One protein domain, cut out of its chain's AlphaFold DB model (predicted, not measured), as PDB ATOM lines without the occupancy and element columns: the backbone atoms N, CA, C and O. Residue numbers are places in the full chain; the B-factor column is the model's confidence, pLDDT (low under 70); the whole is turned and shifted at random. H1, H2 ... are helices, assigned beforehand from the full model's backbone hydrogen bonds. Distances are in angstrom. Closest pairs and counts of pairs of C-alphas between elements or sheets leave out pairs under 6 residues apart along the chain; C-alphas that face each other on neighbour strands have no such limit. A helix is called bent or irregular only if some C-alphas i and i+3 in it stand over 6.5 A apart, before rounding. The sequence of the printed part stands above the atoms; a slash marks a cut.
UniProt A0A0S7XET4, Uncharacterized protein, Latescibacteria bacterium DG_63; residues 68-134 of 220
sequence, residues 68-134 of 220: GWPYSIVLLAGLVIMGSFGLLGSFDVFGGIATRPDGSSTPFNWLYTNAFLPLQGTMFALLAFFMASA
ATOM      1  N   GLY A  68     -32.882 -49.612 129.135       93.81
ATOM      2  CA  GLY A  68     -32.457 -49.305 130.502       93.81
ATOM      3  C   GLY A  68     -32.513 -50.486 131.484       93.81
ATOM      4  O   GLY A  68     -32.636 -50.255 132.686       93.81
ATOM      5  N   TRP A  69     -32.452 -51.740 131.018       95.31
ATOM      6  CA  TRP A  69     -32.367 -52.922 131.893       95.31
ATOM      7  C   TRP A  69     -31.143 -52.962 132.836       95.31
ATOM      8  O   TRP A  69     -31.305 -53.513 133.926       95.31
ATOM      9  N   PRO A  70     -29.954 -52.389 132.522       96.19
ATOM     10  CA  PRO A  70     -28.835 -52.419 133.469       96.19
ATOM     11  C   PRO A  70     -29.158 -51.667 134.765       96.19
ATOM     12  O   PRO A  70     -28.831 -52.134 135.852       96.19
ATOM     13  N   TYR A  71     -29.893 -50.555 134.673       95.00
ATOM     14  CA  TYR A  71     -30.327 -49.786 135.843       95.00
ATOM     15  C   TYR A  71     -31.296 -50.569 136.734       95.00
ATOM     16  O   TYR A  71     -31.282 -50.411 137.952       95.00
ATOM     17  N   SER A  72     -32.095 -51.466 136.150       95.88
ATOM     18  CA  SER A  72     -32.952 -52.371 136.917       95.88
ATOM     19  C   SER A  72     -32.151 -53.351 137.772       95.88
ATOM     20  O   SER A  72     -32.608 -53.702 138.854       95.88
ATOM     21  N   ILE A  73     -30.951 -53.763 137.343       96.38
ATOM     22  CA  ILE A  73     -30.070 -54.603 138.171       96.38
ATOM     23  C   ILE A  73     -29.566 -53.814 139.370       96.38
ATOM     24  O   ILE A  73     -29.648 -54.306 140.492       96.38
ATOM     25  N   VAL A  74     -29.097 -52.585 139.147       95.56
ATOM     26  CA  VAL A  74     -28.617 -51.705 140.224       95.56
ATOM     27  C   VAL A  74     -29.724 -51.457 141.249       95.56
ATOM     28  O   VAL A  74     -29.482 -51.552 142.449       95.56
ATOM     29  N   LEU A  75     -30.956 -51.220 140.787       94.88
ATOM     30  CA  LEU A  75     -32.115 -51.033 141.657       94.88
ATOM     31  C   LEU A  75     -32.425 -52.282 142.493       94.88
ATOM     32  O   LEU A  75     -32.626 -52.165 143.700       94.88
ATOM     33  N   LEU A  76     -32.451 -53.469 141.880       97.12
ATOM     34  CA  LEU A  76     -32.721 -54.713 142.608       97.12
ATOM     35  C   LEU A  76     -31.599 -55.056 143.591       97.12
ATOM     36  O   LEU A  76     -31.883 -55.476 144.708       97.12
ATOM     37  N   ALA A  77     -30.342 -54.833 143.207       96.31
ATOM     38  CA  ALA A  77     -29.203 -55.007 144.098       96.31
ATOM     39  C   ALA A  77     -29.294 -54.051 145.295       96.31
ATOM     40  O   ALA A  77     -29.183 -54.492 146.433       96.31
ATOM     41  N   GLY A  78     -29.579 -52.766 145.059       95.44
ATOM     42  CA  GLY A  78     -29.768 -51.778 146.123       95.44
ATOM     43  C   GLY A  78     -30.916 -52.138 147.068       95.44
ATOM     44  O   GLY A  78     -30.745 -52.079 148.283       95.44
ATOM     45  N   LEU A  79     -32.052 -52.586 146.520       95.31
ATOM     46  CA  LEU A  79     -33.202 -53.061 147.293       95.31
ATOM     47  C   LEU A  79     -32.827 -54.241 148.199       95.31
ATOM     48  O   LEU A  79     -33.153 -54.226 149.382       95.31
ATOM     49  N   VAL A  80     -32.135 -55.248 147.659       95.88
ATOM     50  CA  VAL A  80     -31.739 -56.440 148.422       95.88
ATOM     51  C   VAL A  80     -30.691 -56.095 149.473       95.88
ATOM     52  O   VAL A  80     -30.846 -56.501 150.618       95.88
ATOM     53  N   ILE A  81     -29.652 -55.335 149.124       95.31
ATOM     54  CA  ILE A  81     -28.568 -54.983 150.052       95.31
ATOM     55  C   ILE A  81     -29.124 -54.138 151.205       95.31
ATOM     56  O   ILE A  81     -28.999 -54.521 152.367       95.31
ATOM     57  N   MET A  82     -29.789 -53.020 150.896       94.06
ATOM     58  CA  MET A  82     -30.324 -52.112 151.915       94.06
ATOM     59  C   MET A  82     -31.457 -52.762 152.713       94.06
ATOM     60  O   MET A  82     -31.503 -52.636 153.936       94.06
ATOM     61  N   GLY A  83     -32.342 -53.506 152.042       93.44
ATOM     62  CA  GLY A  83     -33.431 -54.238 152.684       93.44
ATOM     63  C   GLY A  83     -32.930 -55.325 153.633       93.44
ATOM     64  O   GLY A  83     -33.428 -55.426 154.751       93.44
ATOM     65  N   SER A  84     -31.902 -56.086 153.243       93.38
ATOM     66  CA  SER A  84     -31.319 -57.130 154.097       93.38
ATOM     67  C   SER A  84     -30.656 -56.531 155.334       93.38
ATOM     68  O   SER A  84     -30.921 -56.990 156.440       93.38
ATOM     69  N   PHE A  85     -29.847 -55.476 155.183       93.62
ATOM     70  CA  PHE A  85     -29.232 -54.811 156.337       93.62
ATOM     71  C   PHE A  85     -30.255 -54.108 157.234       93.62
ATOM     72  O   PHE A  85     -30.068 -54.093 158.448       93.62
ATOM     73  N   GLY A  86     -31.343 -53.573 156.673       92.06
ATOM     74  CA  GLY A  86     -32.435 -52.985 157.450       92.06
ATOM     75  C   GLY A  86     -33.207 -54.029 158.257       92.06
ATOM     76  O   GLY A  86     -33.410 -53.851 159.455       92.06
ATOM     77  N   LEU A  87     -33.584 -55.147 157.628       92.31
ATOM     78  CA  LEU A  87     -34.309 -56.236 158.293       92.31
ATOM     79  C   LEU A  87     -33.452 -56.915 159.361       92.31
ATOM     80  O   LEU A  87     -33.877 -57.028 160.503       92.31
ATOM     81  N   LEU A  88     -32.229 -57.322 159.015       92.19
ATOM     82  CA  LEU A  88     -31.316 -57.967 159.962       92.19
ATOM     83  C   LEU A  88     -30.898 -57.003 161.082       92.19
ATOM     84  O   LEU A  88     -30.795 -57.410 162.236       92.19
ATOM     85  N   GLY A  89     -30.719 -55.719 160.763       89.75
ATOM     86  CA  GLY A  89     -30.481 -54.668 161.749       89.75
ATOM     87  C   GLY A  89     -31.651 -54.477 162.717       89.75
ATOM     88  O   GLY A  89     -31.412 -54.220 163.888       89.75
ATOM     89  N   SER A  90     -32.899 -54.659 162.269       86.94
ATOM     90  CA  SER A  90     -34.087 -54.576 163.134       86.94
ATOM     91  C   SER A  90     -34.213 -55.734 164.130       86.94
ATOM     92  O   SER A  90     -34.929 -55.590 165.116       86.94
ATOM     93  N   PHE A  91     -33.553 -56.867 163.876       89.50
ATOM     94  CA  PHE A  91     -33.447 -57.997 164.808       89.50
ATOM     95  C   PHE A  91     -32.131 -57.966 165.605       89.50
ATOM     96  O   PHE A  91     -31.679 -58.999 166.090       89.50
ATOM     97  N   ASP A  92     -31.474 -56.805 165.671       85.06
ATOM     98  CA  ASP A  92     -30.205 -56.572 166.371       85.06
ATOM     99  C   ASP A  92     -29.011 -57.438 165.920       85.06
ATOM    100  O   ASP A  92     -27.944 -57.390 166.533       85.06
ATOM    101  N   VAL A  93     -29.105 -58.138 164.781       84.19
ATOM    102  CA  VAL A  93     -28.045 -59.030 164.253       84.19
ATOM    103  C   VAL A  93     -26.731 -58.278 163.993       84.19
ATOM    104  O   VAL A  93     -25.648 -58.848 164.103       84.19
ATOM    105  N   PHE A  94     -26.814 -56.981 163.676       81.00
ATOM    106  CA  PHE A  94     -25.659 -56.122 163.382       81.00
ATOM    107  C   PHE A  94     -25.529 -54.904 164.311       81.00
ATOM    108  O   PHE A  94     -24.811 -53.949 163.986       81.00
ATOM    109  N   GLY A  95     -26.186 -54.939 165.474       79.81
ATOM    110  CA  GLY A  95     -26.188 -53.839 166.445       79.81
ATOM    111  C   GLY A  95     -27.137 -52.691 166.091       79.81
ATOM    112  O   GLY A  95     -26.841 -51.545 166.420       79.81
ATOM    113  N   GLY A  96     -28.240 -52.995 165.400       87.12
ATOM    114  CA  GLY A  96     -29.317 -52.051 165.103       87.12
ATOM    115  C   GLY A  96     -29.268 -51.412 163.710       87.12
ATOM    116  O   GLY A  96     -28.428 -51.726 162.863       87.12
ATOM    117  N   ILE A  97     -30.192 -50.473 163.490       87.38
ATOM    118  CA  ILE A  97     -30.310 -49.648 162.270       87.38
ATOM    119  C   ILE A  97     -29.735 -48.231 162.440       87.38
ATOM    120  O   ILE A  97     -29.569 -47.501 161.468       87.38
ATOM    121  N   ALA A  98     -29.439 -47.814 163.670       88.19
ATOM    122  CA  ALA A  98     -28.927 -46.480 163.980       88.19
ATOM    123  C   ALA A  98     -27.414 -46.508 164.243       88.19
ATOM    124  O   ALA A  98     -26.768 -47.544 164.095       88.19
ATOM    125  N   THR A  99     -26.813 -45.369 164.591       88.44
ATOM    126  CA  THR A  99     -25.449 -45.346 165.151       88.44
ATOM    127  C   THR A  99     -25.444 -46.104 166.475       88.44
ATOM    128  O   THR A  99     -26.369 -45.953 167.275       88.44
ATOM    129  N   ARG A 100     -24.414 -46.917 166.709       85.69
ATOM    130  CA  ARG A 100     -24.254 -47.615 167.985       85.69
ATOM    131  C   ARG A 100     -23.922 -46.616 169.108       85.69
ATOM    132  O   ARG A 100     -23.409 -45.531 168.823       85.69
ATOM    133  N   PRO A 101     -24.160 -46.971 170.385       82.62
ATOM    134  CA  PRO A 101     -23.844 -46.100 171.523       82.62
ATOM    135  C   PRO A 101     -22.359 -45.713 171.639       82.62
ATOM    136  O   PRO A 101     -22.040 -44.688 172.229       82.62
ATOM    137  N   ASP A 102     -21.459 -46.509 171.060       84.81
ATOM    138  CA  ASP A 102     -20.011 -46.267 170.999       84.81
ATOM    139  C   ASP A 102     -19.593 -45.277 169.888       84.81
ATOM    140  O   ASP A 102     -18.407 -45.018 169.693       84.81
ATOM    141  N   GLY A 103     -20.555 -44.734 169.133       83.88
ATOM    142  CA  GLY A 103     -20.315 -43.847 167.994       83.88
ATOM    143  C   GLY A 103     -19.960 -44.574 166.691       83.88
ATOM    144  O   GLY A 103     -19.835 -43.926 165.649       83.88
ATOM    145  N   SER A 104     -19.835 -45.905 166.697       87.75
ATOM    146  CA  SER A 104     -19.576 -46.679 165.484       87.75
ATOM    147  C   SER A 104     -20.828 -46.781 164.603       87.75
ATOM    148  O   SER A 104     -21.969 -46.869 165.068       87.75
ATOM    149  N   SER A 105     -20.628 -46.777 163.284       88.12
ATOM    150  CA  SER A 105     -21.730 -46.947 162.333       88.12
ATOM    151  C   SER A 105     -22.149 -48.418 162.240       88.12
ATOM    152  O   SER A 105     -21.310 -49.313 162.089       88.12
ATOM    153  N   THR A 106     -23.454 -48.684 162.294       92.38
ATOM    154  CA  THR A 106     -24.007 -49.985 161.888       92.38
ATOM    155  C   THR A 106     -23.906 -50.147 160.370       92.38
ATOM    156  O   THR A 106     -23.848 -49.141 159.659       92.38
ATOM    157  N   PRO A 107     -23.903 -51.381 159.831       91.25
ATOM    158  CA  PRO A 107     -23.850 -51.598 158.385       91.25
ATOM    159  C   PRO A 107     -24.964 -50.867 157.625       91.25
ATOM    160  O   PRO A 107     -24.708 -50.262 156.584       91.25
ATOM    161  N   PHE A 108     -26.183 -50.856 158.178       92.62
ATOM    162  CA  PHE A 108     -27.302 -50.107 157.612       92.62
ATOM    163  C   PHE A 108     -27.041 -48.598 157.627       92.62
ATOM    164  O   PHE A 108     -27.171 -47.954 156.589       92.62
ATOM    165  N   ASN A 109     -26.630 -48.030 158.766       93.31
ATOM    166  CA  ASN A 109     -26.355 -46.597 158.873       93.31
ATOM    167  C   ASN A 109     -25.191 -46.165 157.966       93.31
ATOM    168  O   ASN A 109     -25.267 -45.138 157.293       93.31
ATOM    169  N   TRP A 110     -24.133 -46.970 157.873       93.94
ATOM    170  CA  TRP A 110     -23.023 -46.682 156.971       93.94
ATOM    171  C   TRP A 110     -23.493 -46.616 155.516       93.94
ATOM    172  O   TRP A 110     -23.171 -45.656 154.816       93.94
ATOM    173  N   LEU A 111     -24.300 -47.586 155.076       94.38
ATOM    174  CA  LEU A 111     -24.856 -47.605 153.723       94.38
ATOM    175  C   LEU A 111     -25.844 -46.452 153.499       94.38
ATOM    176  O   LEU A 111     -25.839 -45.820 152.443       94.38
ATOM    177  N   TYR A 112     -26.656 -46.133 154.506       93.38
ATOM    178  CA  TYR A 112     -27.559 -44.989 154.479       93.38
ATOM    179  C   TYR A 112     -26.788 -43.681 154.270       93.38
ATOM    180  O   TYR A 112     -27.083 -42.915 153.355       93.38
ATOM    181  N   THR A 113     -25.752 -43.452 155.071       93.88
ATOM    182  CA  THR A 113     -25.023 -42.184 155.097       93.88
ATOM    183  C   THR A 113     -24.050 -42.032 153.928       93.88
ATOM    184  O   THR A 113     -23.883 -40.927 153.422       93.88
ATOM    185  N   ASN A 114     -23.438 -43.122 153.457       94.50
ATOM    186  CA  ASN A 114     -22.408 -43.070 152.410       94.50
ATOM    187  C   ASN A 114     -22.917 -43.428 151.009       94.50
ATOM    188  O   ASN A 114     -22.266 -43.079 150.029       94.50
ATOM    189  N   ALA A 115     -24.062 -44.103 150.888       92.81
ATOM    190  CA  ALA A 115     -24.648 -44.426 149.589       92.81
ATOM    191  C   ALA A 115     -26.008 -43.755 149.403       92.81
ATOM    192  O   ALA A 115     -26.172 -42.958 148.482       92.81
ATOM    193  N   PHE A 116     -26.980 -44.032 150.275       92.44
ATOM    194  CA  PHE A 116     -28.350 -43.555 150.070       92.44
ATOM    195  C   PHE A 116     -28.454 -42.022 150.097       92.44
ATOM    196  O   PHE A 116     -28.981 -41.438 149.150       92.44
ATOM    197  N   LEU A 117     -27.907 -41.366 151.127       94.81
ATOM    198  CA  LEU A 117     -27.950 -39.908 151.272       94.81
ATOM    199  C   LEU A 117     -27.243 -39.174 150.115       94.81
ATOM    200  O   LEU A 117     -27.875 -38.300 149.514       94.81
ATOM    201  N   PRO A 118     -25.996 -39.514 149.720       95.06
ATOM    202  CA  PRO A 118     -25.352 -38.864 148.583       95.06
ATOM    203  C   PRO A 118     -26.090 -39.110 147.267       95.06
ATOM    204  O   PRO A 118     -26.283 -38.167 146.504       95.06
ATOM    205  N   LEU A 119     -26.565 -40.335 147.006       92.88
ATOM    206  CA  LEU A 119     -27.325 -40.643 145.787       92.88
ATOM    207  C   LEU A 119     -28.634 -39.846 145.728       92.88
ATOM    208  O   LEU A 119     -28.945 -39.253 144.692       92.88
ATOM    209  N   GLN A 120     -29.357 -39.742 146.842       93.31
ATOM    210  CA  GLN A 120     -30.532 -38.879 146.944       93.31
ATOM    211  C   GLN A 120     -30.165 -37.407 146.694       93.31
ATOM    212  O   GLN A 120     -30.852 -36.713 145.940       93.31
ATOM    213  N   GLY A 121     -29.043 -36.945 147.254       93.88
ATOM    214  CA  GLY A 121     -28.491 -35.612 147.015       93.88
ATOM    215  C   GLY A 121     -28.186 -35.343 145.540       93.88
ATOM    216  O   GLY A 121     -28.527 -34.275 145.036       93.88
ATOM    217  N   THR A 122     -27.628 -36.317 144.810       94.94
ATOM    218  CA  THR A 122     -27.368 -36.169 143.367       94.94
ATOM    219  C   THR A 122     -28.653 -36.038 142.551       94.94
ATOM    220  O   THR A 122     -28.706 -35.205 141.649       94.94
ATOM    221  N   MET A 123     -29.714 -36.780 142.891       92.75
ATOM    222  CA  MET A 123     -31.023 -36.610 142.251       92.75
ATOM    223  C   MET A 123     -31.567 -35.195 142.458       92.75
ATOM    224  O   MET A 123     -31.980 -34.557 141.492       92.75
ATOM    225  N   PHE A 124     -31.529 -34.677 143.689       86.62
ATOM    226  CA  PHE A 124     -31.974 -33.310 143.969       86.62
ATOM    227  C   PHE A 124     -31.099 -32.255 143.287       86.62
ATOM    228  O   PHE A 124     -31.632 -31.287 142.746       86.62
ATOM    229  N   ALA A 125     -29.779 -32.450 143.249       93.38
ATOM    230  CA  ALA A 125     -28.857 -31.548 142.566       93.38
ATOM    231  C   ALA A 125     -29.112 -31.508 141.051       93.38
ATOM    232  O   ALA A 125     -29.175 -30.426 140.469       93.38
ATOM    233  N   LEU A 126     -29.322 -32.668 140.414       93.94
ATOM    234  CA  LEU A 126     -29.672 -32.751 138.994       93.94
ATOM    235  C   LEU A 126     -31.025 -32.096 138.709       93.94
ATOM    236  O   LEU A 126     -31.138 -31.339 137.748       93.94
ATOM    237  N   LEU A 127     -32.038 -32.338 139.548       89.75
ATOM    238  CA  LEU A 127     -33.340 -31.677 139.426       89.75
ATOM    239  C   LEU A 127     -33.204 -30.159 139.539       89.75
ATOM    240  O   LEU A 127     -33.729 -29.448 138.687       89.75
ATOM    241  N   ALA A 128     -32.461 -29.661 140.529       85.06
ATOM    242  CA  ALA A 128     -32.208 -28.233 140.693       85.06
ATOM    243  C   ALA A 128     -31.472 -27.645 139.481       85.06
ATOM    244  O   ALA A 128     -31.883 -26.611 138.957       85.06
ATOM    245  N   PHE A 129     -30.433 -28.324 138.985       88.62
ATOM    246  CA  PHE A 129     -29.684 -27.901 137.805       88.62
ATOM    247  C   PHE A 129     -30.563 -27.852 136.547       88.62
ATOM    248  O   PHE A 129     -30.578 -26.841 135.843       88.62
ATOM    249  N   PHE A 130     -31.337 -28.906 136.270       87.12
ATOM    250  CA  PHE A 130     -32.226 -28.942 135.107       87.12
ATOM    251  C   PHE A 130     -33.378 -27.952 135.227       87.12
ATOM    252  O   PHE A 130     -33.702 -27.292 134.240       87.12
ATOM    253  N   MET A 131     -33.962 -27.790 136.418       84.56
ATOM    254  CA  MET A 131     -34.962 -26.757 136.671       84.56
ATOM    255  C   MET A 131     -34.383 -25.367 136.439       84.56
ATOM    256  O   MET A 131     -35.013 -24.579 135.741       84.56
ATOM    257  N   ALA A 132     -33.192 -25.067 136.958       81.81
ATOM    258  CA  ALA A 132     -32.533 -23.779 136.760       81.81
ATOM    259  C   ALA A 132     -32.193 -23.536 135.282       81.81
ATOM    260  O   ALA A 132     -32.473 -22.460 134.767       81.81
ATOM    261  N   SER A 133     -31.661 -24.535 134.571       84.00
ATOM    262  CA  SER A 133     -31.336 -24.439 133.141       84.00
ATOM    263  C   SER A 133     -32.586 -24.240 132.273       84.00
ATOM    264  O   SER A 133     -32.619 -23.358 131.411       84.00
ATOM    265  N   ALA A 134     -33.642 -25.019 132.524       82.56
ATOM    266  CA  ALA A 134     -34.918 -24.891 131.829       82.56
ATOM    267  C   ALA A 134     -35.587 -23.548 132.137       82.56
ATOM    268  O   ALA A 134     -36.042 -22.880 131.213       82.56
TER     269      ALA A 134
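What this domain is: This is residues 68 to 134 of the 220 residues of an uncharacterized protein of Latescibacteria bacterium DG_63 (UniProt A0A0S7XET4). Two long helices, H2 and H1, make an open V: they touch near the end of H1 and the beginning of H2, and their far arms spread apart and stand free, residues 117 to 134 in H2 and residues 68 to 77, of which 69 to 77 belong to H1. A long loop, residues 91 to 106, joins them at the closed end of the V. The printed part has 67 residues with two named helices, H1 then H2 along the chain, and no named strand; the class is all helix. The whole is loose, with a radius of gyration of the C-alphas of 15.3 A, and flat, spanning 47 by 29 by 12 A.

How they stand to each other: H2, residues 107 to 134, is the longest helix. It touches H1, residues 69 to 90, with residues 107 to 111 alone, and H1 touches it with residues 82 to 89 alone. Their closest C-alphas are those of Phe 85 and Phe 108, 5.2 A apart. The two helices run opposite ways at a steep tilt of 42 degrees and form a helical hairpin. Their centres are 17.0 A apart. In H1 every O i to N i+4 pair is within hydrogen-bond range; in H2, 22 of 24 are.

Where its parts are: H2 measures 39.3 A from C-alpha 107 at (-23.850, -51.598, 158.385) to C-alpha 134 at (-34.918, -24.891, 131.829). It is neither bent nor irregular, but only just: C-alphas 114 and 117 are 6.5 A apart. H1 measures 31.3 A and begins with C-alpha 69 at (-32.367, -52.922, 131.893).

The domain as a whole: The two C-alphas farthest apart are those of Val 93 and Ala 134, at 47.6 A. Without the stretches that stand free, the body has 39 residues and spans 28 by 22 by 8 A. The link from H1 to H2 is long, with 16 residues. The printed part has no cut. Its mean pLDDT is 90.9, and no printed residue is under 70.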